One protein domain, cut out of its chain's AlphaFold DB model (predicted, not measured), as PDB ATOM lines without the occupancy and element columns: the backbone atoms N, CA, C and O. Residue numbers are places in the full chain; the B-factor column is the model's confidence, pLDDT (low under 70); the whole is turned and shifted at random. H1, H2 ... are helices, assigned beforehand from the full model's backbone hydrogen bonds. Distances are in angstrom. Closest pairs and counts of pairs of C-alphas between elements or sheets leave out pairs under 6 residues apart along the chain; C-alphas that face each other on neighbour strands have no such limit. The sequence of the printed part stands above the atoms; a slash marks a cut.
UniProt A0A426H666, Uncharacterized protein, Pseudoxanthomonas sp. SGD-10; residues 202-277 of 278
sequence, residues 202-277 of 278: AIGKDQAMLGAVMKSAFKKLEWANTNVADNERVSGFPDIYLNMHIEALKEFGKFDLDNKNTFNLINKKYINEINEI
ATOM      1  N   ALA A 202      48.272  -3.772  -2.163       77.69
ATOM      2  CA  ALA A 202      47.278  -2.924  -2.814       77.69
ATOM      3  C   ALA A 202      46.296  -3.715  -3.698       77.69
ATOM      4  O   ALA A 202      45.126  -3.346  -3.765       77.69
ATOM      5  N   ILE A 203      46.750  -4.810  -4.319       72.94
ATOM      6  CA  ILE A 203      45.916  -5.660  -5.185       72.94
ATOM      7  C   ILE A 203      44.877  -6.422  -4.353       72.94
ATOM      8  O   ILE A 203      43.755  -6.619  -4.803       72.94
ATOM      9  N   GLY A 204      45.195  -6.763  -3.100       72.94
ATOM     10  CA  GLY A 204      44.279  -7.472  -2.199       72.94
ATOM     11  C   GLY A 204      43.032  -6.684  -1.780       72.94
ATOM     12  O   GLY A 204      42.153  -7.247  -1.134       72.94
ATOM     13  N   LYS A 205      42.930  -5.397  -2.141       76.94
ATOM     14  CA  LYS A 205      41.742  -4.568  -1.880       76.94
ATOM     15  C   LYS A 205      40.572  -4.876  -2.819       76.94
ATOM     16  O   LYS A 205      39.444  -4.516  -2.500       76.94
ATOM     17  N   ASP A 206      40.832  -5.525  -3.951       76.88
ATOM     18  CA  ASP A 206      39.817  -5.995  -4.892       76.88
ATOM     19  C   ASP A 206      40.052  -7.488  -5.146       76.88
ATOM     20  O   ASP A 206      41.032  -7.884  -5.776       76.88
ATOM     21  N   GLN A 207      39.163  -8.328  -4.615       79.50
ATOM     22  CA  GLN A 207      39.299  -9.784  -4.702       79.50
ATOM     23  C   GLN A 207      39.210 -10.298  -6.143       79.50
ATOM     24  O   GLN A 207      39.872 -11.281  -6.475       79.50
ATOM     25  N   ALA A 208      38.433  -9.634  -7.002       80.81
ATOM     26  CA  ALA A 208      38.294 -10.014  -8.401       80.81
ATOM     27  C   ALA A 208      39.578  -9.690  -9.171       80.81
ATOM     28  O   ALA A 208      40.125 -10.546  -9.866       80.81
ATOM     29  N   MET A 209      40.132  -8.490  -8.970       81.38
ATOM     30  CA  MET A 209      41.430  -8.124  -9.544       81.38
ATOM     31  C   MET A 209      42.550  -9.030  -9.022       81.38
ATOM     32  O   MET A 209      43.378  -9.496  -9.802       81.38
ATOM     33  N   LEU A 210      42.558  -9.336  -7.721       85.31
ATOM     34  CA  LEU A 210      43.504 -10.286  -7.142       85.31
ATOM     35  C   LEU A 210      43.411 -11.654  -7.827       85.31
ATOM     36  O   LEU A 210      44.439 -12.210  -8.203       85.31
ATOM     37  N   GLY A 211      42.198 -12.176  -8.025       86.38
ATOM     38  CA  GLY A 211      41.970 -13.433  -8.736       86.38
ATOM     39  C   GLY A 211      42.526 -13.416 -10.161       86.38
ATOM     40  O   GLY A 211      43.292 -14.311 -10.524       86.38
ATOM     41  N   ALA A 212      42.216 -12.371 -10.934       86.50
ATOM     42  CA  ALA A 212      42.683 -12.212 -12.312       86.50
ATOM     43  C   ALA A 212      44.218 -12.145 -12.400       86.50
ATOM     44  O   ALA A 212      44.840 -12.887 -13.162       86.50
ATOM     45  N   VAL A 213      44.844 -11.302 -11.569       88.12
ATOM     46  CA  VAL A 213      46.305 -11.130 -11.530       88.12
ATOM     47  C   VAL A 213      47.000 -12.415 -11.085       88.12
ATOM     48  O   VAL A 213      47.992 -12.809 -11.696       88.12
ATOM     49  N   MET A 214      46.487 -13.098 -10.056       89.94
ATOM     50  CA  MET A 214      47.070 -14.361  -9.601       89.94
ATOM     51  C   MET A 214      47.006 -15.426 -10.691       89.94
ATOM     52  O   MET A 214      48.016 -16.075 -10.949       89.94
ATOM     53  N   LYS A 215      45.857 -15.595 -11.356       90.19
ATOM     54  CA  LYS A 215      45.728 -16.564 -12.450       90.19
ATOM     55  C   LYS A 215      46.685 -16.265 -13.599       90.19
ATOM     56  O   LYS A 215      47.375 -17.170 -14.062       90.19
ATOM     57  N   SER A 216      46.779 -15.000 -14.000       91.75
ATOM     58  CA  SER A 216      47.734 -14.552 -15.015       91.75
ATOM     59  C   SER A 216      49.177 -14.888 -14.621       91.75
ATOM     60  O   SER A 216      49.920 -15.487 -15.396       91.75
ATOM     61  N   ALA A 217      49.562 -14.589 -13.377       92.00
ATOM     62  CA  ALA A 217      50.902 -14.866 -12.876       92.00
ATOM     63  C   ALA A 217      51.207 -16.370 -12.796       92.00
ATOM     64  O   ALA A 217      52.269 -16.805 -13.237       92.00
ATOM     65  N   PHE A 218      50.270 -17.189 -12.302       92.88
ATOM     66  CA  PHE A 218      50.424 -18.645 -12.312       92.88
ATOM     67  C   PHE A 218      50.557 -19.189 -13.732       92.88
ATOM     68  O   PHE A 218      51.371 -20.086 -13.950       92.88
ATOM     69  N   LYS A 219      49.842 -18.609 -14.705       94.81
ATOM     70  CA  LYS A 219      49.962 -19.024 -16.100       94.81
ATOM     71  C   LYS A 219      51.341 -18.725 -16.683       94.81
ATOM     72  O   LYS A 219      51.878 -19.570 -17.395       94.81
ATOM     73  N   LYS A 220      51.962 -17.590 -16.329       93.94
ATOM     74  CA  LYS A 220      53.366 -17.309 -16.693       93.94
ATOM     75  C   LYS A 220      54.313 -18.367 -16.137       93.94
ATOM     76  O   LYS A 220      55.150 -18.879 -16.871       93.94
ATOM     77  N   LEU A 221      54.157 -18.719 -14.858       92.31
ATOM     78  CA  LEU A 221      54.993 -19.735 -14.211       92.31
ATOM     79  C   LEU A 221      54.815 -21.117 -14.852       92.31
ATOM     80  O   LEU A 221      55.800 -21.795 -15.131       92.31
ATOM     81  N   GLU A 222      53.573 -21.526 -15.113       93.56
ATOM     82  CA  GLU A 222      53.251 -22.778 -15.804       93.56
ATOM     83  C   GLU A 222      53.875 -22.811 -17.203       93.56
ATOM     84  O   GLU A 222      54.552 -23.778 -17.560       93.56
ATOM     85  N   TRP A 223      53.697 -21.737 -17.976       95.19
ATOM     86  CA  TRP A 223      54.245 -21.632 -19.322       95.19
ATOM     87  C   TRP A 223      55.772 -21.711 -19.305       95.19
ATOM     88  O   TRP A 223      56.335 -22.506 -20.055       95.19
ATOM     89  N   ALA A 224      56.434 -20.959 -18.421       93.06
ATOM     90  CA  ALA A 224      57.888 -20.964 -18.289       93.06
ATOM     91  C   ALA A 224      58.416 -22.356 -17.911       93.06
ATOM     92  O   ALA A 224      59.351 -22.842 -18.534       93.06
ATOM     93  N   ASN A 225      57.785 -23.033 -16.947       92.19
ATOM     94  CA  ASN A 225      58.169 -24.389 -16.543       92.19
ATOM     95  C   ASN A 225      57.982 -25.433 -17.655       92.19
ATOM     96  O   ASN A 225      58.663 -26.452 -17.646       92.19
ATOM     97  N   THR A 226      57.042 -25.204 -18.574       94.94
ATOM     98  CA  THR A 226      56.691 -26.167 -19.629       94.94
ATOM     99  C   THR A 226      57.498 -25.953 -20.909       94.94
ATOM    100  O   THR A 226      57.846 -26.916 -21.583       94.94
ATOM    101  N   ASN A 227      57.775 -24.695 -21.263       95.62
ATOM    102  CA  ASN A 227      58.308 -24.325 -22.577       95.62
ATOM    103  C   ASN A 227      59.771 -23.879 -22.540       95.62
ATOM    104  O   ASN A 227      60.390 -23.771 -23.595       95.62
ATOM    105  N   VAL A 228      60.321 -23.606 -21.354       94.69
ATOM    106  CA  VAL A 228      61.687 -23.099 -21.199       94.69
ATOM    107  C   VAL A 228      62.513 -24.101 -20.408       94.69
ATOM    108  O   VAL A 228      62.160 -24.494 -19.293       94.69
ATOM    109  N   ALA A 229      63.634 -24.508 -20.994       95.06
ATOM    110  CA  ALA A 229      64.508 -25.514 -20.420       95.06
ATOM    111  C   ALA A 229      65.112 -25.052 -19.083       95.06
ATOM    112  O   ALA A 229      65.429 -23.877 -18.881       95.06
ATOM    113  N   ASP A 230      65.309 -25.991 -18.158       95.44
ATOM    114  CA  ASP A 230      65.844 -25.711 -16.819       95.44
ATOM    115  C   ASP A 230      67.196 -24.995 -16.875       95.44
ATOM    116  O   ASP A 230      67.449 -24.085 -16.089       95.44
ATOM    117  N   ASN A 231      68.044 -25.364 -17.836       96.31
ATOM    118  CA  ASN A 231      69.368 -24.781 -18.025       96.31
ATOM    119  C   ASN A 231      69.357 -23.342 -18.579       96.31
ATOM    120  O   ASN A 231      70.383 -22.668 -18.541       96.31
ATOM    121  N   GLU A 232      68.216 -22.861 -19.060       96.25
ATOM    122  CA  GLU A 232      67.984 -21.447 -19.352       96.25
ATOM    123  C   GLU A 232      67.400 -20.730 -18.127       96.25
ATOM    124  O   GLU A 232      67.855 -19.654 -17.742       96.25
ATOM    125  N   ARG A 233      66.443 -21.367 -17.439       94.50
ATOM    126  CA  ARG A 233      65.758 -20.793 -16.264       94.50
ATOM    127  C   ARG A 233      66.669 -20.580 -15.053       94.50
ATOM    128  O   ARG A 233      66.405 -19.714 -14.224       94.50
ATOM    129  N   VAL A 234      67.748 -21.352 -14.933       94.75
ATOM    130  CA  VAL A 234      68.798 -21.107 -13.926       94.75
ATOM    131  C   VAL A 234      69.703 -19.919 -14.266       94.75
ATOM    132  O   VAL A 234      70.350 -19.390 -13.359       94.75
ATOM    133  N   SER A 235      69.747 -19.489 -15.530       95.06
ATOM    134  CA  SER A 235      70.490 -18.303 -15.974       95.06
ATOM    135  C   SER A 235      69.659 -17.030 -15.848       95.06
ATOM    136  O   SER A 235      70.202 -15.974 -15.536       95.06
ATOM    137  N   GLY A 236      68.348 -17.103 -16.063       93.06
ATOM    138  CA  GLY A 236      67.492 -15.922 -16.078       93.06
ATOM    139  C   GLY A 236      66.009 -16.246 -16.010       93.06
ATOM    140  O   GLY A 236      65.598 -17.391 -16.194       93.06
ATOM    141  N   PHE A 237      65.189 -15.228 -15.745       88.19
ATOM    142  CA  PHE A 237      63.741 -15.399 -15.848       88.19
ATOM    143  C   PHE A 237      63.324 -15.204 -17.316       88.19
ATOM    144  O   PHE A 237      63.687 -14.191 -17.910       88.19
ATOM    145  N   PRO A 238      62.549 -16.119 -17.923       87.00
ATOM    146  CA  PRO A 238      62.304 -16.108 -19.365       87.00
ATOM    147  C   PRO A 238      61.177 -15.144 -19.775       87.00
ATOM    148  O   PRO A 238      60.224 -15.518 -20.455       87.00
ATOM    149  N   ASP A 239      61.260 -13.876 -19.370       86.75
ATOM    150  CA  ASP A 239      60.249 -12.868 -19.709       86.75
ATOM    151  C   ASP A 239      60.425 -12.230 -21.089       86.75
ATOM    152  O   ASP A 239      59.619 -11.384 -21.481       86.75
ATOM    153  N   ILE A 240      61.443 -12.653 -21.836       89.56
ATOM    154  CA  ILE A 240      61.659 -12.257 -23.229       89.56
ATOM    155  C   ILE A 240      60.662 -12.925 -24.188       89.56
ATOM    156  O   ILE A 240      60.439 -12.433 -25.293       89.56
ATOM    157  N   TYR A 241      60.038 -14.033 -23.779       92.25
ATOM    158  CA  TYR A 241      59.109 -14.773 -24.625       92.25
ATOM    159  C   TYR A 241      57.731 -14.123 -24.629       92.25
ATOM    160  O   TYR A 241      56.968 -14.222 -23.667       92.25
ATOM    161  N   LEU A 242      57.372 -13.524 -25.763       91.31
ATOM    162  CA  LEU A 242      56.069 -12.889 -25.953       91.31
ATOM    163  C   LEU A 242      54.899 -13.854 -25.693       91.31
ATOM    164  O   LEU A 242      53.910 -13.465 -25.077       91.31
ATOM    165  N   ASN A 243      55.032 -15.123 -26.090       92.94
ATOM    166  CA  ASN A 243      53.989 -16.136 -25.899       92.94
ATOM    167  C   ASN A 243      53.634 -16.360 -24.424       92.94
ATOM    168  O   ASN A 243      52.463 -16.560 -24.113       92.94
ATOM    169  N   MET A 244      54.608 -16.264 -23.513       93.88
ATOM    170  CA  MET A 244      54.344 -16.339 -22.073       93.88
ATOM    171  C   MET A 244      53.365 -15.241 -21.638       93.88
ATOM    172  O   MET A 244      52.424 -15.496 -20.888       93.88
ATOM    173  N   HIS A 245      53.576 -14.016 -22.129       92.62
ATOM    174  CA  HIS A 245      52.726 -12.867 -21.816       92.62
ATOM    175  C   HIS A 245      51.356 -12.979 -22.478       92.62
ATOM    176  O   HIS A 245      50.356 -12.701 -21.825       92.62
ATOM    177  N   ILE A 246      51.292 -13.446 -23.727       92.00
ATOM    178  CA  ILE A 246      50.026 -13.675 -24.440       92.00
ATOM    179  C   ILE A 246      49.150 -14.680 -23.683       92.00
ATOM    180  O   ILE A 246      47.984 -14.399 -23.414       92.00
ATOM    181  N   GLU A 247      49.695 -15.836 -23.296       93.44
ATOM    182  CA  GLU A 247      48.933 -16.858 -22.567       93.44
ATOM    183  C   GLU A 247      48.468 -16.355 -21.193       93.44
ATOM    184  O   GLU A 247      47.333 -16.599 -20.778       93.44
ATOM    185  N   ALA A 248      49.307 -15.579 -20.508       93.06
ATOM    186  CA  ALA A 248      48.952 -14.957 -19.240       93.06
ATOM    187  C   ALA A 248      47.849 -13.895 -19.373       93.06
ATOM    188  O   ALA A 248      47.004 -13.782 -18.482       93.06
ATOM    189  N   LEU A 249      47.841 -13.126 -20.465       90.31
ATOM    190  CA  LEU A 249      46.801 -12.135 -20.748       90.31
ATOM    191  C   LEU A 249      45.473 -12.798 -21.128       90.31
ATOM    192  O   LEU A 249      44.424 -12.358 -20.664       90.31
ATOM    193  N   LYS A 250      45.501 -13.896 -21.893       89.56
ATOM    194  CA  LYS A 250      44.292 -14.687 -22.183       89.56
ATOM    195  C   LYS A 250      43.639 -15.206 -20.903       89.56
ATOM    196  O   LYS A 250      42.425 -15.092 -20.747       89.56
ATOM    197  N   GLU A 251      44.429 -15.743 -19.972       90.56
ATOM    198  CA  GLU A 251      43.898 -16.240 -18.698       90.56
ATOM    199  C   GLU A 251      43.368 -15.095 -17.813       90.56
ATOM    200  O   GLU A 251      42.349 -15.257 -17.137       90.56
ATOM    201  N   PHE A 252      44.007 -13.921 -17.864       87.81
ATOM    202  CA  PHE A 252      43.502 -12.707 -17.218       87.81
ATOM    203  C   PHE A 252      42.121 -12.310 -17.766       87.81
ATOM    204  O   PHE A 252      41.171 -12.179 -16.994       87.81
ATOM    205  N   GLY A 253      41.990 -12.176 -19.091       82.12
ATOM    206  CA  GLY A 253      40.735 -11.794 -19.749       82.12
ATOM    207  C   GLY A 253      39.619 -12.822 -19.550       82.12
ATOM    208  O   GLY A 253      38.468 -12.462 -19.313       82.12
ATOM    209  N   LYS A 254      39.950 -14.119 -19.543       84.19
ATOM    210  CA  LYS A 254      38.988 -15.183 -19.226       84.19
ATOM    211  C   LYS A 254      38.417 -15.033 -17.815       84.19
ATOM    212  O   LYS A 254      37.206 -15.117 -17.634       84.19
ATOM    213  N   PHE A 255      39.271 -14.782 -16.820       81.75
ATOM    214  CA  PHE A 255      38.804 -14.564 -15.450       81.75
ATOM    215  C   PHE A 255      37.911 -13.327 -15.336       81.75
ATOM    216  O   PHE A 255      36.928 -13.362 -14.593       81.75
ATOM    217  N   ASP A 256      38.235 -12.256 -16.064       72.62
ATOM    218  CA  ASP A 256      37.393 -11.063 -16.127       72.62
ATOM    219  C   ASP A 256      35.986 -11.384 -16.648       72.62
ATOM    220  O   ASP A 256      34.998 -11.086 -15.975       72.62
ATOM    221  N   LEU A 257      35.883 -12.059 -17.797       72.44
ATOM    222  CA  LEU A 257      34.593 -12.433 -18.383       72.44
ATOM    223  C   LEU A 257      33.719 -13.230 -17.406       72.44
ATOM    224  O   LEU A 257      32.528 -12.942 -17.280       72.44
ATOM    225  N   ASP A 258      34.324 -14.158 -16.663       77.44
ATOM    226  CA  ASP A 258      33.628 -15.002 -15.690       77.44
ATOM    227  C   ASP A 258      33.191 -14.231 -14.418       77.44
ATOM    228  O   ASP A 258      32.299 -14.682 -13.700       77.44
ATOM    229  N   ASN A 259      33.786 -13.062 -14.124       74.81
ATOM    230  CA  ASN A 259      33.610 -12.323 -12.858       74.81
ATOM    231  C   ASN A 259      33.226 -10.839 -13.026       74.81
ATOM    232  O   ASN A 259      33.207 -10.086 -12.048       74.81
ATOM    233  N   LYS A 260      32.868 -10.411 -14.239       64.56
ATOM    234  CA  LYS A 260      32.677  -9.019 -14.701       64.56
ATOM    235  C   LYS A 260      31.877  -8.083 -13.776       64.56
ATOM    236  O   LYS A 260      32.096  -6.869 -13.746       64.56
ATOM    237  N   ASN A 261      30.952  -8.631 -12.987       64.88
ATOM    238  CA  ASN A 261      30.101  -7.868 -12.066       64.88
ATOM    239  C   ASN A 261      30.746  -7.554 -10.706       64.88
ATOM    240  O   ASN A 261      30.184  -6.767  -9.949       64.88
ATOM    241  N   THR A 262      31.910  -8.127 -10.399       69.81
ATOM    242  CA  THR A 262      32.563  -8.015  -9.082       69.81
ATOM    243  C   THR A 262      33.670  -6.959  -9.020       69.81
ATOM    244  O   THR A 262      34.043  -6.531  -7.930       69.81
ATOM    245  N   PHE A 263      34.147  -6.478 -10.172       66.44
ATOM    246  CA  PHE A 263      35.165  -5.429 -10.243       66.44
ATOM    247  C   PHE A 263      34.621  -4.053  -9.852       66.44
ATOM    248  O   PHE A 263      33.511  -3.658 -10.234       66.44
ATOM    249  N   ASN A 264      35.452  -3.269  -9.164       72.50
ATOM    250  CA  ASN A 264      35.166  -1.854  -8.944       72.50
ATOM    251  C   ASN A 264      35.237  -1.037 -10.261       72.50
ATOM    252  O   ASN A 264      35.786  -1.479 -11.271       72.50
ATOM    253  N   LEU A 265      34.682   0.181 -10.254       71.44
ATOM    254  CA  LEU A 265      34.602   1.059 -11.436       71.44
ATOM    255  C   LEU A 265      35.964   1.391 -12.070       71.44
ATOM    256  O   LEU A 265      36.060   1.469 -13.292       71.44
ATOM    257  N   ILE A 266      37.005   1.574 -11.256       70.06
ATOM    258  CA  ILE A 266      38.361   1.892 -11.730       70.06
ATOM    259  C   ILE A 266      38.939   0.693 -12.492       70.06
ATOM    260  O   ILE A 266      39.466   0.842 -13.591       70.06
ATOM    261  N   ASN A 267      38.764  -0.506 -11.941       70.50
ATOM    262  CA  ASN A 267      39.259  -1.746 -12.520       70.50
ATOM    263  C   ASN A 267      38.497  -2.140 -13.789       70.50
ATOM    264  O   ASN A 267      39.119  -2.608 -14.734       70.50
ATOM    265  N   LYS A 268      37.189  -1.859 -13.872       71.06
ATOM    266  CA  LYS A 268      36.413  -2.038 -15.113       71.06
ATOM    267  C   LYS A 268      36.973  -1.220 -16.278       71.06
ATOM    268  O   LYS A 268      37.007  -1.718 -17.397       71.06
ATOM    269  N   LYS A 269      37.428   0.014 -16.026       75.62
ATOM    270  CA  LYS A 269      38.046   0.851 -17.066       75.62
ATOM    271  C   LYS A 269      39.354   0.234 -17.568       75.62
ATOM    272  O   LYS A 269      39.510   0.056 -18.767       75.62
ATOM    273  N   TYR A 270      40.238  -0.143 -16.647       72.31
ATOM    274  CA  TYR A 270      41.515  -0.781 -16.977       72.31
ATOM    275  C   TYR A 270      41.338  -2.100 -17.748       72.31
ATOM    276  O   TYR A 270      42.038  -2.370 -18.716       72.31
ATOM    277  N   ILE A 271      40.360  -2.909 -17.349       71.12
ATOM    278  CA  ILE A 271      40.021  -4.164 -18.024       71.12
ATOM    279  C   ILE A 271      39.515  -3.920 -19.448       71.12
ATOM    280  O   ILE A 271      39.905  -4.638 -20.365       71.12
ATOM    281  N   ASN A 272      38.665  -2.909 -19.649       74.62
ATOM    282  CA  ASN A 272      38.204  -2.551 -20.988       74.62
ATOM    283  C   ASN A 272      39.375  -2.118 -21.882       74.62
ATOM    284  O   ASN A 272      39.447  -2.571 -23.015       74.62
ATOM    285  N   GLU A 273      40.318  -1.330 -21.354       76.75
ATOM    286  CA  GLU A 273      41.537  -0.940 -22.079       76.75
ATOM    287  C   GLU A 273      42.392  -2.161 -22.471       76.75
ATOM    288  O   GLU A 273      42.911  -2.213 -23.581       76.75
ATOM    289  N   ILE A 274      42.512  -3.180 -21.606       72.56
ATOM    290  CA  ILE A 274      43.217  -4.431 -21.952       72.56
ATOM    291  C   ILE A 274      42.484  -5.194 -23.061       72.56
ATOM    292  O   ILE A 274      43.119  -5.659 -24.004       72.56
ATOM    293  N   ASN A 275      41.160  -5.329 -22.955       70.00
ATOM    294  CA  ASN A 275      40.348  -6.072 -23.921       70.00
ATOM    295  C   ASN A 275      40.306  -5.412 -25.311       70.00
ATOM    296  O   ASN A 275      39.986  -6.091 -26.277       70.00
ATOM    297  N   GLU A 276      40.616  -4.119 -25.431       75.88
ATOM    298  CA  GLU A 276      40.765  -3.437 -26.728       75.88
ATOM    299  C   GLU A 276      42.081  -3.784 -27.447       75.88
ATOM    300  O   GLU A 276      42.199  -3.569 -28.653       75.88
ATOM    301  N   ILE A 277      43.073  -4.296 -26.713       68.69
ATOM    302  CA  ILE A 277      44.417  -4.618 -27.220       68.69
ATOM    303  C   ILE A 277      44.563  -6.127 -27.512       68.69
ATOM    304  O   ILE A 277      45.491  -6.528 -28.218       68.69
TER     305      ILE A 277
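Overview. This is residues 202 to 277 of the 278 residues of an uncharacterized protein of Pseudoxanthomonas sp. SGD-10 (UniProt A0A426H666). Two long helices, H1 and H3, lie side by side and run opposite ways; the tiny H2 lies in the turn at one end of this pair, and at the other end the shorter H4 folds back at a slant to H3. The 76 printed residues, with four named helices in the order H1 H2 H3 H4, are all helix in class. The elongated outline spans 44 by 25 by 18 A; it is only just loose, close to compact, with a radius of gyration of the C-alphas of 14.0 A.

Along the chain. Find C-alpha 207 at (39.299, -9.784, -4.702); from there H1 runs 29.9 A to residue 227. H2 is residues 230 to 233, H3 residues 242 to 259, 26.0 A long. H4, residues 265 to 275, ends at (40.348, -6.072, -23.921).

Arrangement. H1 and H3 touch, closest at the C-alphas of Ser 216 and Ala 248, 4.4 A, at a shallow tilt of 31 degrees. H3, with residues 253 to 256 alone, only just touches H4, with 3 pairs of C-alphas within 8 A, closest Gly 253 and Asn 275, 7.1 A. H2 and H4 are apart. In H1, H3 and H4 every O i to N i+4 pair is within hydrogen-bond range; H2 is too short for one.

Size, cuts and confidence. The farthest C-alphas, Asn 231 and Leu 265, are 43.8 A apart. The printed part has no cut and no long link. Residues 260 to 263 and 277 have pLDDT under 70.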